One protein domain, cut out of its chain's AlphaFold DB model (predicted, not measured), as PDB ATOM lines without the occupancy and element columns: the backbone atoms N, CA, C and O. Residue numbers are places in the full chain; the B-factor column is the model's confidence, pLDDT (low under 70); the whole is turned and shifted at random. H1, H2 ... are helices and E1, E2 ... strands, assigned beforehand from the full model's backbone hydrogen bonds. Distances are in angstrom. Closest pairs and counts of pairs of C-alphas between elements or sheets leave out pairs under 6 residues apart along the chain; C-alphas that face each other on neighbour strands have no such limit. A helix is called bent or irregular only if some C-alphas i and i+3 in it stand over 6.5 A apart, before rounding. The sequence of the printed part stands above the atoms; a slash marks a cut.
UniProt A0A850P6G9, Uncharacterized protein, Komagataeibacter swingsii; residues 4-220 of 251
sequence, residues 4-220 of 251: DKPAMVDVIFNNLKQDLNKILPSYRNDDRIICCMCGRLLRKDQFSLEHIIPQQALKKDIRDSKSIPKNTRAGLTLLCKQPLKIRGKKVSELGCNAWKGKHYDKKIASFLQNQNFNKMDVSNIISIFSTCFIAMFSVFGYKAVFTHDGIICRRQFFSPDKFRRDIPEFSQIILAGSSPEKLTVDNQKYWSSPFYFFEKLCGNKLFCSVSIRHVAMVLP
ATOM      1  N   ASP A   4     255.481 266.895 319.458       66.81
ATOM      2  CA  ASP A   4     256.572 267.841 319.246       66.81
ATOM      3  C   ASP A   4     257.499 267.367 318.109       66.81
ATOM      4  O   ASP A   4     258.030 266.251 318.114       66.81
ATOM      5  N   LYS A   5     257.643 268.207 317.078       71.00
ATOM      6  CA  LYS A   5     258.369 267.866 315.843       71.00
ATOM      7  C   LYS A   5     259.856 267.590 316.118       71.00
ATOM      8  O   LYS A   5     260.332 266.568 315.619       71.00
ATOM      9  N   PRO A   6     260.582 268.440 316.876       71.75
ATOM     10  CA  PRO A   6     261.916 268.146 317.394       71.75
ATOM     11  C   PRO A   6     262.053 266.744 317.996       71.75
ATOM     12  O   PRO A   6     262.885 265.966 317.530       71.75
ATOM     13  N   ALA A   7     261.176 266.381 318.938       86.69
ATOM     14  CA  ALA A   7     261.231 265.081 319.606       86.69
ATOM     15  C   ALA A   7     261.059 263.908 318.622       86.69
ATOM     16  O   ALA A   7     261.787 262.918 318.688       86.69
ATOM     17  N   MET A   8     260.147 264.026 317.648       91.06
ATOM     18  CA  MET A   8     259.941 262.976 316.639       91.06
ATOM     19  C   MET A   8     261.119 262.808 315.683       91.06
ATOM     20  O   MET A   8     261.425 261.681 315.288       91.06
ATOM     21  N   VAL A   9     261.781 263.905 315.297       94.56
ATOM     22  CA  VAL A   9     262.989 263.825 314.463       94.56
ATOM     23  C   VAL A   9     264.077 263.055 315.200       94.56
ATOM     24  O   VAL A   9     264.685 262.173 314.601       94.56
ATOM     25  N   ASP A  10     264.278 263.335 316.486       95.25
ATOM     26  CA  ASP A  10     265.292 262.666 317.304       95.25
ATOM     27  C   ASP A  10     265.026 261.167 317.442       95.25
ATOM     28  O   ASP A  10     265.927 260.357 317.212       95.25
ATOM     29  N   VAL A  11     263.780 260.786 317.740       95.62
ATOM     30  CA  VAL A  11     263.378 259.376 317.850       95.62
ATOM     31  C   VAL A  11     263.621 258.634 316.535       95.62
ATOM     32  O   VAL A  11     264.289 257.601 316.522       95.62
ATOM     33  N   ILE A  12     263.129 259.166 315.410       96.62
ATOM     34  CA  ILE A  12     263.279 258.496 314.111       96.62
ATOM     35  C   ILE A  12     264.754 258.459 313.692       96.62
ATOM     36  O   ILE A  12     265.221 257.429 313.210       96.62
ATOM     37  N   PHE A  13     265.504 259.545 313.896       97.50
ATOM     38  CA  PHE A  13     266.925 259.601 313.555       97.50
ATOM     39  C   PHE A  13     267.729 258.557 314.328       97.50
ATOM     40  O   PHE A  13     268.512 257.823 313.729       97.50
ATOM     41  N   ASN A  14     267.510 258.449 315.642       96.62
ATOM     42  CA  ASN A  14     268.205 257.479 316.484       96.62
ATOM     43  C   ASN A  14     267.844 256.037 316.108       96.62
ATOM     44  O   ASN A  14     268.740 255.199 316.016       96.62
ATOM     45  N   ASN A  15     266.571 255.758 315.812       96.75
ATOM     46  CA  ASN A  15     266.138 254.440 315.344       96.75
ATOM     47  C   ASN A  15     266.815 254.065 314.017       96.75
ATOM     48  O   ASN A  15     267.377 252.977 313.892       96.75
ATOM     49  N   LEU A  16     266.833 254.988 313.049       97.00
ATOM     50  CA  LEU A  16     267.517 254.783 311.771       97.00
ATOM     51  C   LEU A  16     269.030 254.628 311.955       97.00
ATOM     52  O   LEU A  16     269.641 253.794 311.300       97.00
ATOM     53  N   LYS A  17     269.646 255.378 312.871       96.88
ATOM     54  CA  LYS A  17     271.070 255.241 313.187       96.88
ATOM     55  C   LYS A  17     271.393 253.858 313.754       96.88
ATOM     56  O   LYS A  17     272.351 253.224 313.319       96.88
ATOM     57  N   GLN A  18     270.593 253.367 314.700       95.94
ATOM     58  CA  GLN A  18     270.761 252.020 315.248       95.94
ATOM     59  C   GLN A  18     270.600 250.947 314.169       95.94
ATOM     60  O   GLN A  18     271.381 249.999 314.132       95.94
ATOM     61  N   ASP A  19     269.615 251.101 313.283       95.25
ATOM     62  CA  ASP A  19     269.403 250.203 312.150       95.25
ATOM     63  C   ASP A  19     270.586 250.223 311.164       95.25
ATOM     64  O   ASP A  19     271.125 249.171 310.811       95.25
ATOM     65  N   LEU A  20     271.086 251.414 310.816       94.38
ATOM     66  CA  LEU A  20     272.272 251.579 309.974       94.38
ATOM     67  C   LEU A  20     273.484 250.870 310.578       94.38
ATOM     68  O   LEU A  20     274.182 250.152 309.872       94.38
ATOM     69  N   ASN A  21     273.699 251.018 311.885       93.44
ATOM     70  CA  ASN A  21     274.821 250.411 312.598       93.44
ATOM     71  C   ASN A  21     274.766 248.878 312.629       93.44
ATOM     72  O   ASN A  21     275.813 248.236 312.739       93.44
ATOM     73  N   LYS A  22     273.569 248.281 312.554       92.31
ATOM     74  CA  LYS A  22     273.404 246.823 312.453       92.31
ATOM     75  C   LYS A  22     273.801 246.307 311.071       92.31
ATOM     76  O   LYS A  22     274.366 245.225 310.964       92.31
ATOM     77  N   ILE A  23     273.504 247.079 310.029       88.12
ATOM     78  CA  ILE A  23     273.708 246.692 308.628       88.12
ATOM     79  C   ILE A  23     275.121 247.046 308.147       88.12
ATOM     80  O   ILE A  23     275.755 246.247 307.466       88.12
ATOM     81  N   LEU A  24     275.630 248.222 308.516       89.94
ATOM     82  CA  LEU A  24     276.957 248.726 308.166       89.94
ATOM     83  C   LEU A  24     277.707 249.140 309.448       89.94
ATOM     84  O   LEU A  24     277.736 250.324 309.797       89.94
ATOM     85  N   PRO A  25     278.342 248.190 310.164       89.75
ATOM     86  CA  PRO A  25     279.010 248.463 311.440       89.75
ATOM     87  C   PRO A  25     280.121 249.520 311.379       89.75
ATOM     88  O   PRO A  25     280.437 250.126 312.401       89.75
ATOM     89  N   SER A  26     280.678 249.792 310.193       88.44
ATOM     90  CA  SER A  26     281.645 250.876 309.965       88.44
ATOM     91  C   SER A  26     281.098 252.272 310.302       88.44
ATOM     92  O   SER A  26     281.885 253.183 310.538       88.44
ATOM     93  N   TYR A  27     279.773 252.438 310.394       88.88
ATOM     94  CA  TYR A  27     279.110 253.691 310.777       88.88
ATOM     95  C   TYR A  27     278.823 253.828 312.273       88.88
ATOM     96  O   TYR A  27     278.270 254.845 312.686       88.88
ATOM     97  N   ARG A  28     279.212 252.856 313.116       89.44
ATOM     98  CA  ARG A  28     278.802 252.813 314.533       89.44
ATOM     99  C   ARG A  28     279.124 254.096 315.314       89.44
ATOM    100  O   ARG A  28     278.319 254.506 316.150       89.44
ATOM    101  N   ASN A  29     280.247 254.738 314.994       90.19
ATOM    102  CA  ASN A  29     280.720 255.968 315.637       90.19
ATOM    103  C   ASN A  29     280.409 257.247 314.833       90.19
ATOM    104  O   ASN A  29     280.787 258.336 315.255       90.19
ATOM    105  N   ASP A  30     279.736 257.139 313.687       90.56
ATOM    106  CA  ASP A  30     279.361 258.288 312.863       90.56
ATOM    107  C   ASP A  30     278.103 258.964 313.442       90.56
ATOM    108  O   ASP A  30     277.191 258.297 313.933       90.56
ATOM    109  N   ASP A  31     278.029 260.295 313.434       94.12
ATOM    110  CA  ASP A  31     276.861 261.064 313.885       94.12
ATOM    111  C   ASP A  31     275.808 261.267 312.782       94.12
ATOM    112  O   ASP A  31     274.785 261.919 313.002       94.12
ATOM    113  N   ARG A  32     276.038 260.687 311.601       96.44
ATOM    114  CA  ARG A  32     275.214 260.819 310.401       96.44
ATOM    115  C   ARG A  32     274.464 259.534 310.077       96.44
ATOM    116  O   ARG A  32     274.844 258.440 310.478       96.44
ATOM    117  N   ILE A  33     273.417 259.676 309.270       96.88
ATOM    118  CA  ILE A  33     272.696 258.553 308.660       96.88
ATOM    119  C   ILE A  33     272.565 258.764 307.149       96.88
ATOM    120  O   ILE A  33     272.739 259.872 306.635       96.88
ATOM    121  N   ILE A  34     272.248 257.703 306.411       95.44
ATOM    122  CA  ILE A  34     272.119 257.746 304.951       95.44
ATOM    123  C   ILE A  34     270.682 258.114 304.551       95.44
ATOM    124  O   ILE A  34     269.719 257.490 304.979       95.44
ATOM    125  N   CYS A  35     270.475 259.103 303.685       96.00
ATOM    126  CA  CYS A  35     269.132 259.366 303.163       96.00
ATOM    127  C   CYS A  35     268.656 258.196 302.284       96.00
ATOM    128  O   CYS A  35     269.312 257.869 301.295       96.00
ATOM    129  N   CYS A  36     267.485 257.628 302.590       95.75
ATOM    130  CA  CYS A  36     266.943 256.450 301.902       95.75
ATOM    131  C   CYS A  36     266.731 256.635 300.393       95.75
ATOM    132  O   CYS A  36     266.812 255.664 299.653       95.75
ATOM    133  N   MET A  37     266.519 257.867 299.916       94.56
ATOM    134  CA  MET A  37     266.351 258.156 298.487       94.56
ATOM    135  C   MET A  37     267.695 258.436 297.807       94.56
ATOM    136  O   MET A  37     268.162 257.666 296.969       94.56
ATOM    137  N   CYS A  38     268.371 259.528 298.180       92.69
ATOM    138  CA  CYS A  38     269.587 259.955 297.478       92.69
ATOM    139  C   CYS A  38     270.867 259.215 297.889       92.69
ATOM    140  O   CYS A  38     271.864 259.326 297.184       92.69
ATOM    141  N   GLY A  39     270.866 258.468 298.997       92.00
ATOM    142  CA  GLY A  39     272.034 257.722 299.477       92.00
ATOM    143  C   GLY A  39     273.145 258.568 300.099       92.00
ATOM    144  O   GLY A  39     274.208 258.034 300.389       92.00
ATOM    145  N   ARG A  40     272.937 259.875 300.299       91.25
ATOM    146  CA  ARG A  40     273.931 260.740 300.953       91.25
ATOM    147  C   ARG A  40     273.952 260.502 302.456       91.25
ATOM    148  O   ARG A  40     272.888 260.455 303.069       91.25
ATOM    149  N   LEU A  41     275.152 260.442 303.019       94.12
ATOM    150  CA  LEU A  41     275.410 260.433 304.454       94.12
ATOM    151  C   LEU A  41     275.315 261.865 305.005       94.12
ATOM    152  O   LEU A  41     276.015 262.756 304.523       94.12
ATOM    153  N   LEU A  42     274.409 262.103 305.953       94.88
ATOM    154  CA  LEU A  42     273.993 263.440 306.385       94.88
ATOM    155  C   LEU A  42     273.760 263.503 307.898       94.88
ATOM    156  O   LEU A  42     273.326 262.527 308.512       94.88
ATOM    157  N   ARG A  43     274.007 264.674 308.488       96.69
ATOM    158  CA  ARG A  43     273.740 264.954 309.905       96.69
ATOM    159  C   ARG A  43     272.248 265.134 310.170       96.69
ATOM    160  O   ARG A  43     271.470 265.417 309.261       96.69
ATOM    161  N   LYS A  44     271.843 264.997 311.432       96.69
ATOM    162  CA  LYS A  44     270.444 265.107 311.875       96.69
ATOM    163  C   LYS A  44     269.763 266.407 311.444       96.69
ATOM    164  O   LYS A  44     268.663 266.383 310.896       96.69
ATOM    165  N   ASP A  45     270.446 267.533 311.615       95.94
ATOM    166  CA  ASP A  45     269.973 268.871 311.247       95.94
ATOM    167  C   ASP A  45     269.755 269.043 309.733       95.94
ATOM    168  O   ASP A  45     269.087 269.985 309.310       95.94
ATOM    169  N   GLN A  46     270.257 268.114 308.914       95.75
ATOM    170  CA  GLN A  46     270.128 268.083 307.457       95.75
ATOM    171  C   GLN A  46     268.938 267.246 306.958       95.75
ATOM    172  O   GLN A  46     268.724 267.134 305.741       95.75
ATOM    173  N   PHE A  47     268.140 266.700 307.873       96.50
ATOM    174  CA  PHE A  47     266.871 266.038 307.590       96.50
ATOM    175  C   PHE A  47     265.676 266.921 307.962       96.50
ATOM    176  O   PHE A  47     265.775 267.910 308.696       96.50
ATOM    177  N   SER A  48     264.527 266.560 307.407       95.00
ATOM    178  CA  SER A  48     263.216 267.046 307.817       95.00
ATOM    179  C   SER A  48     262.307 265.858 308.090       95.00
ATOM    180  O   SER A  48     262.383 264.847 307.385       95.00
ATOM    181  N   LEU A  49     261.436 266.015 309.086       96.06
ATOM    182  CA  LEU A  49     260.331 265.096 309.314       96.06
ATOM    183  C   LEU A  49     259.423 265.089 308.085       96.06
ATOM    184  O   LEU A  49     259.014 266.157 307.628       96.06
ATOM    185  N   GLU A  50     259.129 263.899 307.578       95.75
ATOM    186  CA  GLU A  50     258.323 263.711 306.383       95.75
ATOM    187  C   GLU A  50     257.077 262.876 306.662       95.75
ATOM    188  O   GLU A  50     257.152 261.822 307.298       95.75
ATOM    189  N   HIS A  51     255.943 263.336 306.128       96.31
ATOM    190  CA  HIS A  51     254.687 262.592 306.099       96.31
ATOM    191  C   HIS A  51     254.648 261.734 304.838       96.31
ATOM    192  O   HIS A  51     254.552 262.244 303.721       96.31
ATOM    193  N   ILE A  52     254.710 260.416 305.015       97.00
ATOM    194  CA  ILE A  52     254.779 259.479 303.888       97.00
ATOM    195  C   ILE A  52     253.505 259.603 303.045       97.00
ATOM    196  O   ILE A  52     253.586 259.885 301.848       97.00
ATOM    197  N   ILE A  53     252.335 259.511 303.688       95.62
ATOM    198  CA  ILE A  53     251.074 259.987 303.118       95.62
ATOM    199  C   ILE A  53     251.000 261.504 303.335       95.62
ATOM    200  O   ILE A  53     250.962 261.947 304.489       95.62
ATOM    201  N   PRO A  54     250.920 262.321 302.269       95.00
ATOM    202  CA  PRO A  54     250.859 263.767 302.401       95.00
ATOM    203  C   PRO A  54     249.669 264.194 303.254       95.00
ATOM    204  O   PRO A  54     248.552 263.692 303.111       95.00
ATOM    205  N   GLN A  55     249.877 265.189 304.109       92.50
ATOM    206  CA  GLN A  55     248.827 265.691 304.992       92.50
ATOM    207  C   GLN A  55     247.588 266.195 304.245       92.50
ATOM    208  O   GLN A  55     246.492 266.205 304.810       92.50
ATOM    209  N   GLN A  56     247.762 266.647 303.001       92.12
ATOM    210  CA  GLN A  56     246.673 267.061 302.131       92.12
ATOM    211  C   GLN A  56     245.737 265.889 301.867       92.12
ATOM    212  O   GLN A  56     244.537 266.111 301.948       92.12
ATOM    213  N   ALA A  57     246.262 264.676 301.648       91.12
ATOM    214  CA  ALA A  57     245.480 263.463 301.409       91.12
ATOM    215  C   ALA A  57     244.515 263.185 302.571       91.12
ATOM    216  O   ALA A  57     243.325 262.983 302.345       91.12
ATOM    217  N   LEU A  58     244.997 263.345 303.807       90.12
ATOM    218  CA  LEU A  58     244.244 263.071 305.036       90.12
ATOM    219  C   LEU A  58     243.086 264.046 305.321       90.12
ATOM    220  O   LEU A  58     242.348 263.852 306.288       90.12
ATOM    221  N   LYS A  59     242.940 265.135 304.550       86.38
ATOM    222  CA  LYS A  59     241.878 266.134 304.773       86.38
ATOM    223  C   LYS A  59     240.472 265.581 304.530       86.38
ATOM    224  O   LYS A  59     239.543 266.057 305.177       86.38
ATOM    225  N   LYS A  60     240.329 264.612 303.617       82.19
ATOM    226  CA  LYS A  60     239.053 263.949 303.306       82.19
ATOM    227  C   LYS A  60     238.849 262.635 304.066       82.19
ATOM    228  O   LYS A  60     237.861 261.955 303.810       82.19
ATOM    229  N   ASP A  61     239.749 262.279 304.983       82.81
ATOM    230  CA  ASP A  61     239.502 261.150 305.879       82.81
ATOM    231  C   ASP A  61     238.188 261.383 306.642       82.81
ATOM    232  O   ASP A  61     237.858 262.522 307.003       82.81
ATOM    233  N   ILE A  62     237.457 260.297 306.905       83.50
ATOM    234  CA  ILE A  62     236.194 260.338 307.650       83.50
ATOM    235  C   ILE A  62     236.373 261.063 308.991       83.50
ATOM    236  O   ILE A  62     237.438 261.016 309.609       83.50
ATOM    237  N   ARG A  63     235.331 261.758 309.457       82.38
ATOM    238  CA  ARG A  63     235.424 262.610 310.654       82.38
ATOM    239  C   ARG A  63     235.913 261.835 311.879       82.38
ATOM    240  O   ARG A  63     236.770 262.343 312.597       82.38
ATOM    241  N   ASP A  64     235.430 260.612 312.062       79.38
ATOM    242  CA  ASP A  64     235.679 259.812 313.265       79.38
ATOM    243  C   ASP A  64     237.125 259.310 313.359       79.38
ATOM    244  O   ASP A  64     237.680 259.197 314.455       79.38
ATOM    245  N   SER A  65     237.802 259.111 312.222       79.44
ATOM    246  CA  SER A  65     239.219 258.721 312.203       79.44
ATOM    247  C   SER A  65     240.150 259.846 312.670       79.44
ATOM    248  O   SER A  65     241.326 259.601 312.943       79.44
ATOM    249  N   LYS A  66     239.643 261.080 312.833       79.81
ATOM    250  CA  LYS A  66     240.405 262.210 313.391       79.81
ATOM    251  C   LYS A  66     240.713 262.054 314.883       79.81
ATOM    252  O   LYS A  66     241.583 262.771 315.370       79.81
ATOM    253  N   SER A  67     240.062 261.113 315.571       85.81
ATOM    254  CA  SER A  67     240.470 260.657 316.909       85.81
ATOM    255  C   SER A  67     241.882 260.051 316.908       85.81
ATOM    256  O   SER A  67     242.601 260.152 317.898       85.81
ATOM    257  N   ILE A  68     242.321 259.490 315.774       87.88
ATOM    258  CA  ILE A  68     243.671 258.958 315.591       87.88
ATOM    259  C   ILE A  68     244.609 260.098 315.159       87.88
ATOM    260  O   ILE A  68     244.310 260.812 314.184       87.88
ATOM    261  N   PRO A  69     245.775 260.265 315.822       90.75
ATOM    262  CA  PRO A  69     246.708 261.341 315.515       90.75
ATOM    263  C   PRO A  69     247.097 261.384 314.037       90.75
ATOM    264  O   PRO A  69     247.374 260.365 313.401       90.75
ATOM    265  N   LYS A  70     247.169 262.596 313.484       91.19
ATOM    266  CA  LYS A  70     247.497 262.823 312.069       91.19
ATOM    267  C   LYS A  70     248.838 262.205 311.671       91.19
ATOM    268  O   LYS A  70     248.944 261.616 310.603       91.19
ATOM    269  N   ASN A  71     249.838 262.319 312.542       91.81
ATOM    270  CA  ASN A  71     251.168 261.746 312.337       91.81
ATOM    271  C   ASN A  71     251.125 260.215 312.234       91.81
ATOM    272  O   ASN A  71     251.772 259.646 311.361       91.81
ATOM    273  N   THR A  72     250.303 259.564 313.059       91.38
ATOM    274  CA  THR A  72     250.058 258.117 312.994       91.38
ATOM    275  C   THR A  72     249.392 257.737 311.673       91.38
ATOM    276  O   THR A  72     249.891 256.875 310.960       91.38
ATOM    277  N   ARG A  73     248.323 258.446 311.284       92.12
ATOM    278  CA  ARG A  73     247.589 258.188 310.030       92.12
ATOM    279  C   ARG A  73     248.390 258.465 308.762       92.12
ATOM    280  O   ARG A  73     248.039 257.929 307.713       92.12
ATOM    281  N   ALA A  74     249.384 259.343 308.833       93.56
ATOM    282  CA  ALA A  74     250.234 259.697 307.704       93.56
ATOM    283  C   ALA A  74     251.414 258.737 307.522       93.56
ATOM    284  O   ALA A  74     251.918 258.583 306.410       93.56
ATOM    285  N   GLY A  75     251.888 258.154 308.627       95.06
ATOM    286  CA  GLY A  75     253.223 257.580 308.702       95.06
ATOM    287  C   GLY A  75     254.304 258.661 308.656       95.06
ATOM    288  O   GLY A  75     254.158 259.691 307.989       95.06
ATOM    289  N   LEU A  76     255.400 258.431 309.375       96.12
ATOM    290  CA  LEU A  76     256.500 259.383 309.484       96.12
ATOM    291  C   LEU A  76     257.830 258.744 309.101       96.12
ATOM    292  O   LEU A  76     258.087 257.579 309.394       96.12
ATOM    293  N   THR A  77     258.699 259.533 308.479       97.19
ATOM    294  CA  THR A  77     260.100 259.174 308.239       97.19
ATOM    295  C   THR A  77     260.964 260.433 308.130       97.19
ATOM    296  O   THR A  77     260.484 261.544 308.361       97.19
ATOM    297  N   LEU A  78     262.243 260.276 307.783       97.50
ATOM    298  CA  LEU A  78     263.161 261.377 307.506       97.50
ATOM    299  C   LEU A  78     263.577 261.385 306.034       97.50
ATOM    300  O   LEU A  78     264.122 260.411 305.516       97.50
ATOM    301  N   LEU A  79     263.407 262.533 305.378       97.06
ATOM    302  CA  LEU A  79     264.004 262.817 304.072       97.06
ATOM    303  C   LEU A  79     264.985 263.981 304.189       97.06
ATOM    304  O   LEU A  79     264.804 264.898 304.990       97.06
ATOM    305  N   CYS A  80     266.060 263.944 303.398       95.62
ATOM    306  CA  CYS A  80     267.038 265.026 303.432       95.62
ATOM    307  C   CYS A  80     266.438 266.327 302.887       95.62
ATOM    308  O   CYS A  80     265.696 266.299 301.899       95.62
ATOM    309  N   LYS A  81     266.843 267.452 303.484       95.19
ATOM    310  CA  LYS A  81     266.491 268.812 303.039       95.19
ATOM    311  C   LYS A  81     267.658 269.579 302.404       95.19
ATOM    312  O   LYS A  81     267.532 270.750 302.074       95.19
ATOM    313  N   GLN A  82     268.800 268.920 302.214       92.62
ATOM    314  CA  GLN A  82     269.986 269.515 301.589       92.62
ATOM    315  C   GLN A  82     269.858 269.555 300.064       92.62
ATOM    316  O   GLN A  82     269.461 268.532 299.501       92.62
ATOM    317  N   PRO A  83     270.272 270.630 299.366       89.69
ATOM    318  CA  PRO A  83     270.180 270.737 297.909       89.69
ATOM    319  C   PRO A  83     270.657 269.472 297.181       89.69
ATOM    320  O   PRO A  83     271.718 268.922 297.496       89.69
ATOM    321  N   LEU A  84     269.871 268.979 296.221       82.50
ATOM    322  CA  LEU A  84     270.219 267.810 295.411       82.50
ATOM    323  C   LEU A  84     270.928 268.245 294.138       82.50
ATOM    324  O   LEU A  84     270.392 269.030 293.356       82.50
ATOM    325  N   LYS A  85     272.095 267.648 293.894       79.31
ATOM    326  CA  LYS A  85     272.764 267.681 292.596       79.31
ATOM    327  C   LYS A  85     272.795 266.267 292.023       79.31
ATOM    328  O   LYS A  85     273.376 265.373 292.636       79.31
ATOM    329  N   ILE A  86     272.187 266.062 290.858       69.50
ATOM    330  CA  ILE A  86     272.256 264.798 290.114       69.50
ATOM    331  C   ILE A  86     273.065 265.075 288.855       69.50
ATOM    332  O   ILE A  86     272.706 265.951 288.070       69.50
ATOM    333  N   ARG A  87     274.182 264.359 288.671       69.38
ATOM    334  CA  ARG A  87     275.094 264.566 287.526       69.38
ATOM    335  C   ARG A  87     275.544 266.029 287.378       69.38
ATOM    336  O   ARG A  87     275.528 266.584 286.289       69.38
ATOM    337  N   GLY A  88     275.872 266.673 288.500       71.62
ATOM    338  CA  GLY A  88     276.306 268.076 288.549       71.62
ATOM    339  C   GLY A  88     275.183 269.114 288.417       71.62
ATOM    340  O   GLY A  88     275.357 270.243 288.866       71.62
ATOM    341  N   LYS A  89     274.006 268.740 287.902       72.75
ATOM    342  CA  LYS A  89     272.854 269.641 287.766       72.75
ATOM    343  C   LYS A  89     272.074 269.724 289.074       72.75
ATOM    344  O   LYS A  89     271.809 268.698 289.700       72.75
ATOM    345  N   LYS A  90     271.699 270.937 289.494       76.12
ATOM    346  CA  LYS A  90     270.801 271.154 290.639       76.12
ATOM    347  C   LYS A  90     269.409 270.646 290.258       76.12
ATOM    348  O   LYS A  90     268.836 271.105 289.279       76.12
ATOM    349  N   VAL A  91     268.901 269.675 291.010       75.19
ATOM    350  CA  VAL A  91     267.621 268.996 290.740       75.19
ATOM    351  C   VAL A  91     266.544 269.387 291.755       75.19
ATOM    352  O   VAL A  91     265.367 269.453 291.418       75.19
ATOM    353  N   SER A  92     266.942 269.699 292.989       82.19
ATOM    354  CA  SER A  92     266.054 270.219 294.034       82.19
ATOM    355  C   SER A  92     266.828 271.164 294.942       82.19
ATOM    356  O   SER A  92     267.986 270.900 295.278       82.19
ATOM    357  N   GLU A  93     266.193 272.256 295.354       79.88
ATOM    358  CA  GLU A  93     266.798 273.237 296.259       79.88
ATOM    359  C   GLU A  93     266.821 272.758 297.710       79.88
ATOM    360  O   GLU A  93     267.737 273.095 298.447       79.88
ATOM    361  N   LEU A  94     265.863 271.913 298.091       87.19
ATOM    362  CA  LEU A  94     265.616 271.506 299.475       87.19
ATOM    363  C   LEU A  94     265.548 269.978 299.602       87.19
ATOM    364  O   LEU A  94     264.708 269.411 300.300       87.19
ATOM    365  N   GLY A  95     266.428 269.277 298.889       92.94
ATOM    366  CA  GLY A  95     266.613 267.846 299.094       92.94
ATOM    367  C   GLY A  95     265.548 266.932 298.499       92.94
ATOM    368  O   GLY A  95     264.789 267.305 297.602       92.94
ATOM    369  N   CYS A  96     265.544 265.692 298.992       95.56
ATOM    370  CA  CYS A  96     264.573 264.669 298.599       95.56
ATOM    371  C   CYS A  96     263.174 265.009 299.108       95.56
ATOM    372  O   CYS A  96     262.204 264.651 298.450       95.56
ATOM    373  N   ASN A  97     263.079 265.718 300.241       95.12
ATOM    374  CA  ASN A  97     261.794 266.117 300.793       95.12
ATOM    375  C   ASN A  97     261.033 267.036 299.825       95.12
ATOM    376  O   ASN A  97     259.946 266.710 299.355       95.12
ATOM    377  N   ALA A  98     261.661 268.139 299.407       93.62
ATOM    378  CA  ALA A  98     261.029 269.046 298.452       93.62
ATOM    379  C   ALA A  98     260.830 268.428 297.063       93.62
ATOM    380  O   ALA A  98     259.878 268.780 296.369       93.62
ATOM    381  N   TRP A  99     261.687 267.483 296.660       94.88
ATOM    382  CA  TRP A  99     261.471 266.721 295.429       94.88
ATOM    383  C   TRP A  99     260.161 265.926 295.484       94.88
ATOM    384  O   TRP A  99     259.342 266.044 294.573       94.88
ATOM    385  N   LYS A 100     259.926 265.178 296.573       95.81
ATOM    386  CA  LYS A 100     258.660 264.464 296.787       95.81
ATOM    387  C   LYS A 100     257.471 265.428 296.801       95.81
ATOM    388  O   LYS A 100     256.512 265.204 296.064       95.81
ATOM    389  N   GLY A 101     257.583 266.534 297.539       95.31
ATOM    390  CA  GLY A 101     256.549 267.570 297.592       95.31
ATOM    391  C   GLY A 101     256.159 268.111 296.214       95.31
ATOM    392  O   GLY A 101     254.977 268.212 295.886       95.31
ATOM    393  N   LYS A 102     257.154 268.396 295.366       94.69
ATOM    394  CA  LYS A 102     256.943 268.921 294.011       94.69
ATOM    395  C   LYS A 102     256.330 267.892 293.058       94.69
ATOM    396  O   LYS A 102     255.448 268.243 292.279       94.69
ATOM    397  N   HIS A 103     256.820 266.653 293.074       95.31
ATOM    398  CA  HIS A 103     256.507 265.679 292.023       95.31
ATOM    399  C   HIS A 103     255.385 264.700 292.379       95.31
ATOM    400  O   HIS A 103     254.715 264.212 291.464       95.31
ATOM    401  N   TYR A 104     255.165 264.427 293.669       96.50
ATOM    402  CA  TYR A 104     254.335 263.306 294.120       96.50
ATOM    403  C   TYR A 104     253.169 263.718 295.018       96.50
ATOM    404  O   TYR A 104     252.066 263.216 294.816       96.50
ATOM    405  N   ASP A 105     253.348 264.654 295.953       95.81
ATOM    406  CA  ASP A 105     252.350 264.904 297.008       95.81
ATOM    407  C   ASP A 105     250.953 265.239 296.484       95.81
ATOM    408  O   ASP A 105     249.962 264.674 296.946       95.81
ATOM    409  N   LYS A 106     250.858 266.111 295.471       94.38
ATOM    410  CA  LYS A 106     249.571 266.464 294.851       94.38
ATOM    411  C   LYS A 106     248.898 265.251 294.200       94.38
ATOM    412  O   LYS A 106     247.681 265.105 294.299       94.38
ATOM    413  N   LYS A 107     249.680 264.381 293.554       93.19
ATOM    414  CA  LYS A 107     249.182 263.179 292.869       93.19
ATOM    415  C   LYS A 107     248.713 262.142 293.878       93.19
ATOM    416  O   LYS A 107     247.601 261.652 293.740       93.19
ATOM    417  N   ILE A 108     249.501 261.888 294.926       93.06
ATOM    418  CA  ILE A 108     249.130 260.985 296.025       93.06
ATOM    419  C   ILE A 108     247.863 261.493 296.716       93.06
ATOM    420  O   ILE A 108     246.931 260.726 296.932       93.06
ATOM    421  N   ALA A 109     247.796 262.792 297.032       92.56
ATOM    422  CA  ALA A 109     246.626 263.378 297.673       92.56
ATOM    423  C   ALA A 109     245.377 263.261 296.799       92.56
ATOM    424  O   ALA A 109     244.347 262.821 297.294       92.56
ATOM    425  N   SER A 110     245.473 263.587 295.507       88.69
ATOM    426  CA  SER A 110     244.365 263.392 294.568       88.69
ATOM    427  C   SER A 110     243.930 261.929 294.510       88.69
ATOM    428  O   SER A 110     242.736 261.657 294.493       88.69
ATOM    429  N   PHE A 111     244.886 261.002 294.502       86.19
ATOM    430  CA  PHE A 111     244.625 259.576 294.362       86.19
ATOM    431  C   PHE A 111     243.925 258.978 295.581       86.19
ATOM    432  O   PHE A 111     242.882 258.354 295.459       86.19
ATOM    433  N   LEU A 112     244.449 259.244 296.778       86.88
ATOM    434  CA  LEU A 112     243.872 258.722 298.017       86.88
ATOM    435  C   LEU A 112     242.536 259.388 298.382       86.88
ATOM    436  O   LEU A 112     241.792 258.859 299.201       86.88
ATOM    437  N   GLN A 113     242.232 260.547 297.800       86.31
ATOM    438  CA  GLN A 113     240.983 261.271 298.032       86.31
ATOM    439  C   GLN A 113     239.888 260.973 297.022       86.31
ATOM    440  O   GLN A 113     238.711 261.090 297.358       86.31
ATOM    441  N   ASN A 114     240.264 260.693 295.778       72.56
ATOM    442  CA  ASN A 114     239.330 260.483 294.690       72.56
ATOM    443  C   ASN A 114     239.464 259.026 294.254       72.56
ATOM    444  O   ASN A 114     240.382 258.686 293.517       72.56
ATOM    445  N   GLN A 115     238.499 258.190 294.638       67.69
ATOM    446  CA  GLN A 115     238.390 256.792 294.188       67.69
ATOM    447  C   GLN A 115     238.018 256.673 292.690       67.69
ATOM    448  O   GLN A 115     237.488 255.662 292.244       67.69
ATOM    449  N   ASN A 116     238.242 257.728 291.898       69.12
ATOM    450  CA  ASN A 116     237.982 257.743 290.467       69.12
ATOM    451  C   ASN A 116     239.295 257.489 289.716       69.12
ATOM    452  O   ASN A 116     240.076 258.408 289.453       69.12
ATOM    453  N   PHE A 117     239.518 256.220 289.386       73.75
ATOM    454  CA  PHE A 117     240.745 255.709 288.772       73.75
ATOM    455  C   PHE A 117     240.836 255.975 287.259       73.75
ATOM    456  O   PHE A 117     241.885 255.751 286.659       73.75
ATOM    457  N   ASN A 118     239.785 256.525 286.643       71.56
ATOM    458  CA  ASN A 118     239.663 256.660 285.184       71.56
ATOM    459  C   ASN A 118     240.619 257.693 284.554       71.56
ATOM    460  O   ASN A 118     240.687 257.794 283.334       71.56
ATOM    461  N   LYS A 119     241.339 258.485 285.360       76.69
ATOM    462  CA  LYS A 119     242.282 259.522 284.897       76.69
ATOM    463  C   LYS A 119     243.711 259.305 285.405       76.69
ATOM    464  O   LYS A 119     244.428 260.276 285.637       76.69
ATOM    465  N   MET A 120     244.113 258.056 285.636       82.94
ATOM    466  CA  MET A 120     245.492 257.755 286.024       82.94
ATOM    467  C   MET A 120     246.443 257.858 284.835       82.94
ATOM    468  O   MET A 120     246.235 257.223 283.805       82.94
ATOM    469  N   ASP A 121     247.530 258.597 285.027       90.56
ATOM    470  CA  ASP A 121     248.693 258.554 284.154       90.56
ATOM    471  C   ASP A 121     249.853 257.775 284.802       90.56
ATOM    472  O   ASP A 121     249.841 257.418 285.985       90.56
ATOM    473  N   VAL A 122     250.901 257.524 284.017       93.31
ATOM    474  CA  VAL A 122     252.123 256.840 284.476       93.31
ATOM    475  C   VAL A 122     252.747 257.538 285.690       93.31
ATOM    476  O   VAL A 122     253.273 256.885 286.592       93.31
ATOM    477  N   SER A 123     252.661 258.864 285.760       94.38
ATOM    478  CA  SER A 123     253.232 259.640 286.855       94.38
ATOM    479  C   SER A 123     252.453 259.465 288.166       94.38
ATOM    480  O   SER A 123     253.059 259.496 289.242       94.38
ATOM    481  N   ASN A 124     251.135 259.219 288.114       93.31
ATOM    482  CA  ASN A 124     250.346 258.807 289.278       93.31
ATOM    483  C   ASN A 124     250.861 257.475 289.823       93.31
ATOM    484  O   ASN A 124     251.138 257.372 291.019       93.31
ATOM    485  N   ILE A 125     251.064 256.492 288.942       94.31
ATOM    486  CA  ILE A 125     251.545 255.159 289.317       94.31
ATOM    487  C   ILE A 125     252.938 255.250 289.951       94.31
ATOM    488  O   ILE A 125     253.161 254.716 291.036       94.31
ATOM    489  N   ILE A 126     253.850 256.023 289.355       96.81
ATOM    490  CA  ILE A 126     255.196 256.266 289.900       96.81
ATOM    491  C   ILE A 126     255.148 256.974 291.262       96.81
ATOM    492  O   ILE A 126     255.991 256.712 292.125       96.81
ATOM    493  N   SER A 127     254.171 257.859 291.482       96.19
ATOM    494  CA  SER A 127     253.989 258.542 292.770       96.19
ATOM    495  C   SER A 127     253.607 257.552 293.872       96.19
ATOM    496  O   SER A 127     254.174 257.598 294.966       96.19
ATOM    497  N   ILE A 128     252.689 256.626 293.576       95.50
ATOM    498  CA  ILE A 128     252.307 255.550 294.499       95.50
ATOM    499  C   ILE A 128     253.479 254.597 294.721       95.50
ATOM    500  O   ILE A 128     253.840 254.369 295.871       95.50
ATOM    501  N   PHE A 129     254.153 254.157 293.656       96.56
ATOM    502  CA  PHE A 129     255.357 253.323 293.729       96.56
ATOM    503  C   PHE A 129     256.417 253.920 294.667       96.56
ATOM    504  O   PHE A 129     256.909 253.266 295.588       96.56
ATOM    505  N   SER A 130     256.721 255.205 294.478       97.12
ATOM    506  CA  SER A 130     257.687 255.943 295.294       97.12
ATOM    507  C   SER A 130     257.257 256.022 296.760       97.12
ATOM    508  O   SER A 130     258.083 255.879 297.660       97.12
ATOM    509  N   THR A 131     255.960 256.210 297.012       97.06
ATOM    510  CA  THR A 131     255.400 256.260 298.370       97.06
ATOM    511  C   THR A 131     255.446 254.896 299.047       97.06
ATOM    512  O   THR A 131     255.849 254.815 300.205       97.06
ATOM    513  N   CYS A 132     255.117 253.820 298.327       96.62
ATOM    514  CA  CYS A 132     255.233 252.449 298.816       96.62
ATOM    515  C   CYS A 132     256.676 252.120 299.210       96.62
ATOM    516  O   CYS A 132     256.903 251.523 300.259       96.62
ATOM    517  N   PHE A 133     257.665 252.560 298.425       96.56
ATOM    518  CA  PHE A 133     259.071 252.356 298.769       96.56
ATOM    519  C   PHE A 133     259.479 253.125 300.038       96.56
ATOM    520  O   PHE A 133     260.168 252.581 300.901       96.56
ATOM    521  N   ILE A 134     259.012 254.368 300.203       97.38
ATOM    522  CA  ILE A 134     259.229 255.141 301.437       97.38
ATOM    523  C   ILE A 134     258.562 254.454 302.640       97.38
ATOM    524  O   ILE A 134     259.172 254.364 303.706       97.38
ATOM    525  N   ALA A 135     257.336 253.952 302.476       96.19
ATOM    526  CA  ALA A 135     256.626 253.200 303.506       96.19
ATOM    527  C   ALA A 135     257.412 251.946 303.915       96.19
ATOM    528  O   ALA A 135     257.626 251.712 305.103       96.19
ATOM    529  N   MET A 136     257.925 251.199 302.937       94.38
ATOM    530  CA  MET A 136     258.777 250.032 303.158       94.38
ATOM    531  C   MET A 136     260.041 250.402 303.948       94.38
ATOM    532  O   MET A 136     260.353 249.753 304.940       94.38
ATOM    533  N   PHE A 137     260.717 251.499 303.591       95.56
ATOM    534  CA  PHE A 137     261.849 252.018 304.370       95.56
ATOM    535  C   PHE A 137     261.462 252.392 305.808       95.56
ATOM    536  O   PHE A 137     262.225 252.129 306.732       95.56
ATOM    537  N   SER A 138     260.284 252.983 306.025       94.94
ATOM    538  CA  SER A 138     259.855 253.398 307.368       94.94
ATOM    539  C   SER A 138     259.646 252.235 308.342       94.94
ATOM    540  O   SER A 138     259.713 252.445 309.550       94.94
ATOM    541  N   VAL A 139     259.426 251.024 307.819       92.12
ATOM    542  CA  VAL A 139     259.212 249.809 308.616       92.12
ATOM    543  C   VAL A 139     260.450 248.914 308.642       92.12
ATOM    544  O   VAL A 139     260.831 248.437 309.705       92.12
ATOM    545  N   PHE A 140     261.101 248.706 307.497       91.50
ATOM    546  CA  PHE A 140     262.223 247.767 307.362       91.50
ATOM    547  C   PHE A 140     263.606 248.433 307.378       91.50
ATOM    548  O   PHE A 140     264.620 247.749 307.242       91.50
ATOM    549  N   GLY A 141     263.661 249.760 307.500       93.69
ATOM    550  CA  GLY A 141     264.904 250.513 307.592       93.69
ATOM    551  C   GLY A 141     265.816 250.340 306.375       93.69
ATOM    552  O   GLY A 141     265.386 250.141 305.234       93.69
ATOM    553  N   TYR A 142     267.119 250.415 306.611       93.75
ATOM    554  CA  TYR A 142     268.168 250.344 305.601       93.75
ATOM    555  C   TYR A 142     268.260 248.999 304.887       93.75
ATOM    556  O   TYR A 142     268.830 248.938 303.794       93.75
ATOM    557  N   LYS A 143     267.639 247.942 305.422       89.62
ATOM    558  CA  LYS A 143     267.533 246.660 304.723       89.62
ATOM    559  C   LYS A 143     266.782 246.807 303.399       89.62
ATOM    560  O   LYS A 143     267.154 246.167 302.422       89.62
ATOM    561  N   ALA A 144     265.786 247.693 303.341       89.44
ATOM    562  CA  ALA A 144     265.070 248.032 302.110       89.44
ATOM    563  C   ALA A 144     265.896 248.902 301.145       89.44
ATOM    564  O   ALA A 144     265.620 248.928 299.951       89.44
ATOM    565  N   VAL A 145     266.895 249.635 301.645       90.81
ATOM    566  CA  VAL A 145     267.645 250.652 300.882       90.81
ATOM    567  C   VAL A 145     268.865 250.071 300.172       90.81
ATOM    568  O   VAL A 145     269.207 250.534 299.081       90.81
ATOM    569  N   PHE A 146     269.534 249.096 300.794       88.69
ATOM    570  CA  PHE A 146     270.801 248.527 300.316       88.69
ATOM    571  C   PHE A 146     270.655 247.221 299.533       88.69
ATOM    572  O   PHE A 146     271.641 246.538 299.273       88.69
ATOM    573  N   THR A 147     269.439 246.875 299.125       86.62
ATOM    574  CA  THR A 147     269.204 245.813 298.146       86.62
ATOM    575  C   THR A 147     269.335 246.348 296.726       86.62
ATOM    576  O   THR A 147     269.174 247.546 296.472       86.62
ATOM    577  N   HIS A 148     269.579 245.445 295.778       86.69
ATOM    578  CA  HIS A 148     269.533 245.769 294.354       86.69
ATOM    579  C   HIS A 148     268.188 246.409 293.968       86.69
ATOM    580  O   HIS A 148     268.148 247.453 293.317       86.69
ATOM    581  N   ASP A 149     267.080 245.863 294.466       88.94
ATOM    582  CA  ASP A 149     265.751 246.399 294.164       88.94
ATOM    583  C   ASP A 149     265.475 247.727 294.875       88.94
ATOM    584  O   ASP A 149     264.860 248.625 294.295       88.94
ATOM    585  N   GLY A 150     266.017 247.921 296.081       91.12
ATOM    586  CA  GLY A 150     266.019 249.215 296.758       91.12
ATOM    587  C   GLY A 150     266.711 250.296 295.928       91.12
ATOM    588  O   GLY A 150     266.206 251.412 295.797       91.12
ATOM    589  N   ILE A 151     267.834 249.968 295.285       90.69
ATOM    590  CA  ILE A 151     268.523 250.866 294.347       90.69
ATOM    591  C   ILE A 151     267.640 251.185 293.137       90.69
ATOM    592  O   ILE A 151     267.554 252.353 292.747       90.69
ATOM    593  N   ILE A 152     266.974 250.187 292.548       92.12
ATOM    594  CA  ILE A 152     266.040 250.402 291.434       92.12
ATOM    595  C   ILE A 152     264.930 251.374 291.860       92.12
ATOM    596  O   ILE A 152     264.691 252.373 291.171       92.12
ATOM    597  N   CYS A 153     264.324 251.155 293.031       94.25
ATOM    598  CA  CYS A 153     263.255 252.006 293.549       94.25
ATOM    599  C   CYS A 153     263.719 253.457 293.745       94.25
ATOM    600  O   CYS A 153     263.056 254.406 293.322       94.25
ATOM    601  N   ARG A 154     264.919 253.644 294.304       94.25
ATOM    602  CA  ARG A 154     265.540 254.966 294.487       94.25
ATOM    603  C   ARG A 154     265.829 255.674 293.172       94.25
ATOM    604  O   ARG A 154     265.692 256.890 293.084       94.25
ATOM    605  N   ARG A 155     266.234 254.942 292.131       92.75
ATOM    606  CA  ARG A 155     266.437 255.522 290.795       92.75
ATOM    607  C   ARG A 155     265.104 255.926 290.170       92.75
ATOM    608  O   ARG A 155     265.051 256.969 289.520       92.75
ATOM    609  N   GLN A 156     264.046 255.138 290.373       95.44
ATOM    610  CA  GLN A 156     262.695 255.466 289.912       95.44
ATOM    611  C   GLN A 156     262.142 256.725 290.600       95.44
ATOM    612  O   GLN A 156     261.533 257.555 289.927       95.44
ATOM    613  N   PHE A 157     262.444 256.933 291.887       95.69
ATOM    614  CA  PHE A 157     262.097 258.156 292.630       95.69
ATOM    615  C   PHE A 157     262.653 259.445 291.991       95.69
ATOM    616  O   PHE A 157     262.136 260.529 292.224       95.69
ATOM    617  N   PHE A 158     263.701 259.376 291.166       93.62
ATOM    618  CA  PHE A 158     264.215 260.541 290.428       93.62
ATOM    619  C   PHE A 158     263.804 260.553 288.942       93.62
ATOM    620  O   PHE A 158     264.350 261.329 288.163       93.62
ATOM    621  N   SER A 159     262.839 259.714 288.550       94.00
ATOM    622  CA  SER A 159     262.271 259.614 287.195       94.00
ATOM    623  C   SER A 159     260.732 259.689 287.249       94.00
ATOM    624  O   SER A 159     260.057 258.703 286.966       94.00
ATOM    625  N   PRO A 160     260.145 260.829 287.655       95.19
ATOM    626  CA  PRO A 160     258.729 260.930 288.027       95.19
ATOM    627  C   PRO A 160     257.746 260.718 286.870       95.19
ATOM    628  O   PRO A 160     256.595 260.378 287.122       95.19
ATOM    629  N   ASP A 161     258.195 260.903 285.629       94.94
ATOM    630  CA  ASP A 161     257.316 260.949 284.455       94.94
ATOM    631  C   ASP A 161     257.443 259.706 283.560       94.94
ATOM    632  O   ASP A 161     256.732 259.569 282.568       94.94
ATOM    633  N   LYS A 162     258.362 258.788 283.886       95.88
ATOM    634  CA  LYS A 162     258.595 257.574 283.099       95.88
ATOM    635  C   LYS A 162     259.134 256.436 283.957       95.88
ATOM    636  O   LYS A 162     260.091 256.625 284.716       95.88
ATOM    637  N   PHE A 163     258.566 255.246 283.772       95.81
ATOM    638  CA  PHE A 163     259.116 254.025 284.345       95.81
ATOM    639  C   PHE A 163     260.474 253.704 283.736       95.81
ATOM    640  O   PHE A 163     260.694 253.765 282.522       95.81
ATOM    641  N   ARG A 164     261.414 253.360 284.605       94.00
ATOM    642  CA  ARG A 164     262.701 252.845 284.183       94.00
ATOM    643  C   ARG A 164     262.539 251.423 283.651       94.00
ATOM    644  O   ARG A 164     261.702 250.665 284.122       94.00
ATOM    645  N   ARG A 165     263.393 251.049 282.695       93.06
ATOM    646  CA  ARG A 165     263.371 249.719 282.058       93.06
ATOM    647  C   ARG A 165     263.684 248.567 283.019       93.06
ATOM    648  O   ARG A 165     263.363 247.431 282.715       93.06
ATOM    649  N   ASP A 166     264.340 248.863 284.139       90.06
ATOM    650  CA  ASP A 166     264.682 247.899 285.187       90.06
ATOM    651  C   ASP A 166     263.544 247.694 286.208       90.06
ATOM    652  O   ASP A 166     263.685 246.863 287.100       90.06
ATOM    653  N   ILE A 167     262.416 248.406 286.078       91.50
ATOM    654  CA  ILE A 167     261.210 248.183 286.886       91.50
ATOM    655  C   ILE A 167     260.360 247.086 286.232       91.50
ATOM    656  O   ILE A 167     259.902 247.275 285.102       91.50
ATOM    657  N   PRO A 168     260.084 245.973 286.930       90.50
ATOM    658  CA  PRO A 168     259.214 244.932 286.400       90.50
ATOM    659  C   PRO A 168     257.791 245.431 286.125       90.50
ATOM    660  O   PRO A 168     257.262 246.260 286.863       90.50
ATOM    661  N   GLU A 169     257.137 244.883 285.101       90.88
ATOM    662  CA  GLU A 169     255.790 245.301 284.673       90.88
ATOM    663  C   GLU A 169     254.735 245.155 285.775       90.88
ATOM    664  O   GLU A 169     253.908 246.043 285.962       90.88
ATOM    665  N   PHE A 170     254.807 244.095 286.587       87.81
ATOM    666  CA  PHE A 170     253.878 243.904 287.707       87.81
ATOM    667  C   PHE A 170     253.986 245.013 288.771       87.81
ATOM    668  O   PHE A 170     253.036 245.244 289.513       87.81
ATOM    669  N   SER A 171     255.124 245.719 288.852       91.75
ATOM    670  CA  SER A 171     255.309 246.868 289.751       91.75
ATOM    671  C   SER A 171     254.725 248.168 289.199       91.75
ATOM    672  O   SER A 171     254.790 249.208 289.851       91.75
ATOM    673  N   GLN A 172     254.169 248.119 287.990       93.19
ATOM    674  CA  GLN A 172     253.516 249.237 287.317       93.19
ATOM    675  C   GLN A 172     251.985 249.140 287.431       93.19
ATOM    676  O   GLN A 172     251.273 249.978 286.887       93.19
ATOM    677  N   ILE A 173     251.472 248.135 288.151       88.19
ATOM    678  CA  ILE A 173     250.040 247.901 288.357       88.19
ATOM    679  C   ILE A 173     249.633 248.415 289.740       88.19
ATOM    680  O   ILE A 173     250.286 248.128 290.746       88.19
ATOM    681  N   ILE A 174     248.524 249.155 289.786       88.56
ATOM    682  CA  ILE A 174     247.845 249.527 291.027       88.56
ATOM    683  C   ILE A 174     246.613 248.647 291.203       88.56
ATOM    684  O   ILE A 174     245.770 248.560 290.313       88.56
ATOM    685  N   LEU A 175     246.485 248.062 292.389       86.44
ATOM    686  CA  LEU A 175     245.249 247.462 292.863       86.44
ATOM    687  C   LEU A 175     244.520 248.488 293.725       86.44
ATOM    688  O   LEU A 175     245.082 249.009 294.688       86.44
ATOM    689  N   ALA A 176     243.279 248.787 293.371       85.06
ATOM    690  CA  ALA A 176     242.439 249.714 294.106       85.06
ATOM    691  C   ALA A 176     241.242 248.984 294.715       85.06
ATOM    692  O   ALA A 176     240.625 248.139 294.074       85.06
ATOM    693  N   GLY A 177     240.916 249.337 295.951       83.19
ATOM    694  CA  GLY A 177     239.727 248.901 296.666       83.19
ATOM    695  C   GLY A 177     238.948 250.090 297.220       83.19
ATOM    696  O   GLY A 177     239.150 251.239 296.823       83.19
ATOM    697  N   SER A 178     238.073 249.811 298.179       81.19
ATOM    698  CA  SER A 178     237.287 250.813 298.893       81.19
ATOM    699  C   SER A 178     237.898 251.141 300.258       81.19
ATOM    700  O   SER A 178     238.629 250.354 300.862       81.19
ATOM    701  N   SER A 179     237.626 252.353 300.744       82.94
ATOM    702  CA  SER A 179     237.941 252.747 302.123       82.94
ATOM    703  C   SER A 179     236.708 252.535 303.006       82.94
ATOM    704  O   SER A 179     235.601 252.758 302.516       82.94
ATOM    705  N   PRO A 180     236.858 252.167 304.291       84.06
ATOM    706  CA  PRO A 180     235.721 252.094 305.201       84.06
ATOM    707  C   PRO A 180     235.011 253.447 305.337       84.06
ATOM    708  O   PRO A 180     235.663 254.482 305.478       84.06
ATOM    709  N   GLU A 181     233.678 253.440 305.346       86.69
ATOM    710  CA  GLU A 181     232.865 254.665 305.440       86.69
ATOM    711  C   GLU A 181     232.694 255.178 306.877       86.69
ATOM    712  O   GLU A 181     232.378 256.347 307.095       86.69
ATOM    713  N   LYS A 182     232.913 254.311 307.870       87.00
ATOM    714  CA  LYS A 182     232.787 254.610 309.304       87.00
ATOM    715  C   LYS A 182     233.952 254.005 310.072       87.00
ATOM    716  O   LYS A 182     234.518 253.002 309.637       87.00
ATOM    717  N   LEU A 183     234.295 254.594 311.215       87.62
ATOM    718  CA  LEU A 183     235.258 254.000 312.140       87.62
ATOM    719  C   LEU A 183     234.531 252.978 313.023       87.62
ATOM    720  O   LEU A 183     233.601 253.331 313.741       87.62
ATOM    721  N   THR A 184     234.964 251.723 312.971       88.25
ATOM    722  CA  THR A 184     234.503 250.638 313.847       88.25
ATOM    723  C   THR A 184     235.694 250.039 314.589       88.25
ATOM    724  O   THR A 184     236.847 250.278 314.223       88.25
ATOM    725  N   VAL A 185     235.427 249.243 315.627       87.38
ATOM    726  CA  VAL A 185     236.479 248.504 316.348       87.38
ATOM    727  C   VAL A 185     237.267 247.611 315.379       87.38
ATOM    728  O   VAL A 185     238.498 247.627 315.386       87.38
ATOM    729  N   ASP A 186     236.574 246.935 314.460       85.25
ATOM    730  CA  ASP A 186     237.184 246.000 313.506       85.25
ATOM    731  C   ASP A 186     238.093 246.686 312.479       85.25
ATOM    732  O   ASP A 186     239.095 246.117 312.040       85.25
ATOM    733  N   ASN A 187     237.776 247.929 312.100       83.94
ATOM    734  CA  ASN A 187     238.526 248.664 311.084       83.94
ATOM    735  C   ASN A 187     239.441 249.760 311.649       83.94
ATOM    736  O   ASN A 187     240.086 250.473 310.881       83.94
ATOM    737  N   GLN A 188     239.576 249.873 312.973       85.31
ATOM    738  CA  GLN A 188     240.450 250.868 313.601       85.31
ATOM    739  C   GLN A 188     241.896 250.764 313.094       85.31
ATOM    740  O   GLN A 188     242.537 251.785 312.826       85.31
ATOM    741  N   LYS A 189     242.377 249.530 312.873       85.88
ATOM    742  CA  LYS A 189     243.718 249.258 312.335       85.88
ATOM    743  C   LYS A 189     243.944 249.895 310.967       85.88
ATOM    744  O   LYS A 189     245.024 250.428 310.743       85.88
ATOM    745  N   TYR A 190     242.933 249.918 310.093       84.38
ATOM    746  CA  TYR A 190     243.032 250.574 308.784       84.38
ATOM    747  C   TYR A 190     243.444 252.043 308.938       84.38
ATOM    748  O   TYR A 190     244.232 252.580 308.159       84.38
ATOM    749  N   TRP A 191     242.922 252.713 309.966       83.69
ATOM    750  CA  TRP A 191     243.197 254.117 310.233       83.69
ATOM    751  C   TRP A 191     244.523 254.331 310.962       83.69
ATOM    752  O   TRP A 191     245.273 255.225 310.564       83.69
ATOM    753  N   SER A 192     244.839 253.505 311.964       85.81
ATOM    754  CA  SER A 192     246.048 253.633 312.790       85.81
ATOM    755  C   SER A 192     247.324 253.077 312.152       85.81
ATOM    756  O   SER A 192     248.412 253.503 312.526       85.81
ATOM    757  N   SER A 193     247.205 252.155 311.199       88.50
ATOM    758  CA  SER A 193     248.324 251.534 310.490       88.50
ATOM    759  C   SER A 193     248.236 251.902 309.010       88.50
ATOM    760  O   SER A 193     247.568 251.216 308.240       88.50
ATOM    761  N   PRO A 194     248.873 253.007 308.581       87.50
ATOM    762  CA  PRO A 194     248.712 253.513 307.219       87.50
ATOM    763  C   PRO A 194     249.297 252.600 306.138       87.50
ATOM    764  O   PRO A 194     248.965 252.783 304.966       87.50
ATOM    765  N   PHE A 195     250.151 251.645 306.523       92.44
ATOM    766  CA  PHE A 195     250.846 250.737 305.618       92.44
ATOM    767  C   PHE A 195     250.666 249.285 306.047       92.44
ATOM    768  O   PHE A 195     250.811 248.963 307.227       92.44
ATOM    769  N   TYR A 196     250.430 248.418 305.068       90.94
ATOM    770  CA  TYR A 196     250.452 246.969 305.236       90.94
ATOM    771  C   TYR A 196     251.416 246.356 304.232       90.94
ATOM    772  O   TYR A 196     251.493 246.802 303.088       90.94
ATOM    773  N   PHE A 197     252.137 245.329 304.667       91.06
ATOM    774  CA  PHE A 197     253.150 244.655 303.869       91.06
ATOM    775  C   PHE A 197     252.837 243.168 303.830       91.06
ATOM    776  O   PHE A 197     252.590 242.559 304.871       91.06
ATOM    777  N   PHE A 198     252.861 242.589 302.637       87.00
ATOM    778  CA  PHE A 198     252.715 241.155 302.440       87.00
ATOM    779  C   PHE A 198     253.816 240.667 301.504       87.00
ATOM    780  O   PHE A 198     253.838 241.011 300.321       87.00
ATOM    781  N   GLU A 199     254.752 239.892 302.046       84.69
ATOM    782  CA  GLU A 199     255.794 239.247 301.252       84.69
ATOM    783  C   GLU A 199     255.230 237.988 300.597       84.69
ATOM    784  O   GLU A 199     254.614 237.153 301.260       84.69
ATOM    785  N   LYS A 200     255.448 237.837 299.291       77.38
ATOM    786  CA  LYS A 200     255.045 236.645 298.548       77.38
ATOM    787  C   LYS A 200     256.189 236.168 297.672       77.38
ATOM    788  O   LYS A 200     256.804 236.959 296.959       77.38
ATOM    789  N   LEU A 201     256.430 234.864 297.698       77.44
ATOM    790  CA  LEU A 201     257.290 234.190 296.738       77.44
ATOM    791  C   LEU A 201     256.426 233.749 295.545       77.44
ATOM    792  O   LEU A 201     255.456 233.014 295.730       77.44
ATOM    793  N   CYS A 202     256.752 234.199 294.330       68.75
ATOM    794  CA  CYS A 202     256.165 233.645 293.105       68.75
ATOM    795  C   CYS A 202     257.295 233.090 292.231       68.75
ATOM    796  O   CYS A 202     258.079 233.846 291.650       68.75
ATOM    797  N   GLY A 203     257.392 231.760 292.163       79.06
ATOM    798  CA  GLY A 203     258.547 231.080 291.574       79.06
ATOM    799  C   GLY A 203     259.819 231.370 292.374       79.06
ATOM    800  O   GLY A 203     259.821 231.248 293.593       79.06
ATOM    801  N   ASN A 204     260.876 231.821 291.697       74.12
ATOM    802  CA  ASN A 204     262.173 232.136 292.319       74.12
ATOM    803  C   ASN A 204     262.338 233.624 292.668       74.12
ATOM    804  O   ASN A 204     263.452 234.085 292.916       74.12
ATOM    805  N   LYS A 205     261.256 234.405 292.621       72.69
ATOM    806  CA  LYS A 205     261.290 235.845 292.881       72.69
ATOM    807  C   LYS A 205     260.426 236.182 294.082       72.69
ATOM    808  O   LYS A 205     259.295 235.705 294.200       72.69
ATOM    809  N   LEU A 206     260.974 237.016 294.956       80.75
ATOM    810  CA  LEU A 206     260.254 237.555 296.092       80.75
ATOM    811  C   LEU A 206     259.676 238.923 295.736       80.75
ATOM    812  O   LEU A 206     260.279 239.720 295.019       80.75
ATOM    813  N   PHE A 207     258.493 239.202 296.260       83.00
ATOM    814  CA  PHE A 207     257.811 240.468 296.060       83.00
ATOM    815  C   PHE A 207     257.220 240.964 297.372       83.00
ATOM    816  O   PHE A 207     256.837 240.160 298.224       83.00
ATOM    817  N   CYS A 208     257.109 242.284 297.517       89.25
ATOM    818  CA  CYS A 208     256.364 242.908 298.606       89.25
ATOM    819  C   CYS A 208     255.115 243.556 298.031       89.25
ATOM    820  O   CYS A 208     255.221 244.538 297.297       89.25
ATOM    821  N   SER A 209     253.936 243.050 298.373       90.81
ATOM    822  CA  SER A 209     252.730 243.855 298.229       90.81
ATOM    823  C   SER A 209     252.726 244.897 299.339       90.81
ATOM    824  O   SER A 209     252.772 244.549 300.520       90.81
ATOM    825  N   VAL A 210     252.702 246.168 298.955       93.31
ATOM    826  CA  VAL A 210     252.609 247.303 299.865       93.31
ATOM    827  C   VAL A 210     251.251 247.947 299.666       93.31
ATOM    828  O   VAL A 210     250.965 248.478 298.591       93.31
ATOM    829  N   SER A 211     250.433 247.925 300.712       91.31
ATOM    830  CA  SER A 211     249.144 248.602 300.728       91.31
ATOM    831  C   SER A 211     249.247 249.913 301.489       91.31
ATOM    832  O   SER A 211     249.723 249.951 302.622       91.31
ATOM    833  N   ILE A 212     248.753 250.980 300.874       90.75
ATOM    834  CA  ILE A 212     248.562 252.297 301.464       90.75
ATOM    835  C   ILE A 212     247.076 252.610 301.353       90.75
ATOM    836  O   ILE A 212     246.572 252.878 300.262       90.75
ATOM    837  N   ARG A 213     246.359 252.603 302.480       87.06
ATOM    838  CA  ARG A 213     244.898 252.794 302.490       87.06
ATOM    839  C   ARG A 213     244.205 251.758 301.592       87.06
ATOM    840  O   ARG A 213     244.414 250.564 301.756       87.06
ATOM    841  N   HIS A 214     243.355 252.213 300.676       86.31
ATOM    842  CA  HIS A 214     242.604 251.380 299.740       86.31
ATOM    843  C   HIS A 214     243.398 251.048 298.466       86.31
ATOM    844  O   HIS A 214     242.823 250.601 297.483       86.31
ATOM    845  N   VAL A 215     244.703 251.308 298.448       89.00
ATOM    846  CA  VAL A 215     245.568 251.125 297.284       89.00
ATOM    847  C   VAL A 215     246.644 250.120 297.641       89.00
ATOM    848  O   VAL A 215     247.221 250.210 298.719       89.00
ATOM    849  N   ALA A 216     246.963 249.207 296.733       89.88
ATOM    850  CA  ALA A 216     248.098 248.313 296.856       89.88
ATOM    851  C   ALA A 216     248.922 248.281 295.570       89.88
ATOM    852  O   ALA A 216     248.409 248.451 294.463       89.88
ATOM    853  N   MET A 217     250.220 248.064 295.732       92.88
ATOM    854  CA  MET A 217     251.167 247.899 294.639       92.88
ATOM    855  C   MET A 217     252.234 246.893 295.040       92.88
ATOM    856  O   MET A 217     252.600 246.792 296.209       92.88
ATOM    857  N   VAL A 218     252.767 246.179 294.056       91.31
ATOM    858  CA  VAL A 218     253.850 245.225 294.269       91.31
ATOM    859  C   VAL A 218     255.196 245.894 294.006       91.31
ATOM    860  O   VAL A 218     255.448 246.369 292.903       91.31
ATOM    861  N   LEU A 219     256.081 245.904 294.999       91.00
ATOM    862  CA  LEU A 219     257.475 246.309 294.844       91.00
ATOM    863  C   LEU A 219     258.373 245.079 294.638       91.00
ATOM    864  O   LEU A 219     258.127 244.035 295.258       91.00
ATOM    865  N   PRO A 220     259.414 245.183 293.792       84.19
ATOM    866  CA  PRO A 220     260.381 244.104 293.629       84.19
ATOM    867  C   PRO A 220     261.198 243.925 294.916       84.19
ATOM    868  O   PRO A 220     261.585 244.920 295.535       84.19
TER     869      PRO A 220
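Overview. This is residues 4 to 220 of the 251 residues of an uncharacterized protein of Komagataeibacter swingsii (UniProt A0A850P6G9). One long kinked helix, H6, runs through the core, crossing one face of the strongly twisted sheet of E7, E10, E9 and E8 and meeting the two-stranded ribbon of E3 and E4 near its kink. H1 and H5a pack on that ribbon from opposite sides; the small hairpins E1-E2 and E5-E6 lie towards one end of the domain, and the short helices H2, H3, H4 and H9 towards the other. The printed part has 217 residues with nine named helices and ten named strands, in the order H1 E1 E2 E3 H2 H3 H4 E4 E5 E6 H5 H6 H7 H8 E7 H9 E8 E9 E10. The largest sheet has the order E7 E10 E9 E8, all antiparallel, the three other sheets are antiparallel pairs, and the class is mixed, helices and strands. The whole is compact, with a radius of gyration of the C-alphas of 17.1 A and spans of 48 by 42 by 36 A.

Arrangement. H1, residues 5 to 23, touches H6, residues 122 to 144, with its residues 16 to 23 alone, closest at the C-alphas of Leu 20 and Tyr 142, 6.1 A. Their steep tilt of 69.5 degrees, the same way, is only just short of about perpendicular. E1, residues 32 to 34, and E2, residues 41 to 43, form a hairpin with N 33 and O 42 at 3.0 A, within hydrogen-bond range. E3, residues 47 to 51, and E4, residues 76 to 80, are antiparallel, with N 50 and O 77 at 2.8 A. The closest C-alphas of E4 and H6 are those of Thr 77 and Ser 138, 5.8 A. H2, residues 57 to 60, is only just irregular, C-alphas 57 and 60 being 6.7 A apart; H6 is irregular, C-alphas 139 and 142 being 9.5 A apart, with a kink of 87 degrees near residue 138. H3, residues 63 to 67, is close but not clearly touching H9, residues 188 to 192, with C-alphas 65 and 191 closest at 6.4 A. H4, residues 70 to 74, only just touches H9, with 3 pairs of C-alphas within 8 A, the closest 73 and 192 at 5.5 A. E5, residues 84 to 86, and E6, residues 89 to 92, form a hairpin with N 84 and O 92 at 2.9 A. H5, residues 95 to 113, was assigned as one helix by its hydrogen bonds but is bent, C-alphas 103 and 106 being 7.5 A apart; its arms H5a, residues 95 to 103, and H5b, residues 106 to 113, stand at 63 degrees. H5b touches H2, closest at C-alphas 57 and 109, 3.9 A. H6, the hub, touches H1, H5b, H7, residues 148 to 156, and H8, residues 169 to 172. H6 and H7 form a helical hairpin, a steep tilt of 40 degrees, closest at C-alphas 144 and 150, 5.6 A. E8, residues 195 to 202, E9, residues 205 to 212, and E10, residues 215 to 220, form a meander, each strand the antiparallel neighbour of the one before, with N 198 and O 209 at 2.9 A and N 210 and O 217 at 2.8 A. E7, residues 174 to 176, is antiparallel to E10, with N 175 and O 216 at 2.9 A. H6 is on this sheet at a height of 8.5 A and runs across the strands; H8 is on the opposite face. Every O i to N i+4 pair is within hydrogen-bond range in H1, H4, H5a, H5b, H7 and H9, against 16 of 19 in H6 and 0 of 1 in H3, where 2 of 2 O i to N i+3 pairs are; H2 and H8 are too short for such a pair.

Along the chain. H1 begins at C-alpha 5, (258.369, 267.866, 315.843), and is 27.1 A long. H6 begins at C-alpha 122, (252.123, 256.840, 284.476), and measures 23.6 A. E8 measures 21.8 A, E9 22.5 A and E10 16.8 A, ending at C-alpha 220, (260.381, 244.104, 293.629).

Size, cuts and confidence. The two C-alphas farthest apart are those of Gly 88 and Val 185, 52.4 A. The printed part has no cut. The links from H7 to H8 and from E7 to H9 are long. The mean pLDDT of the printed part is 89.5; residues 4, 86 to 87, 115 to 116 and 202 are under 70.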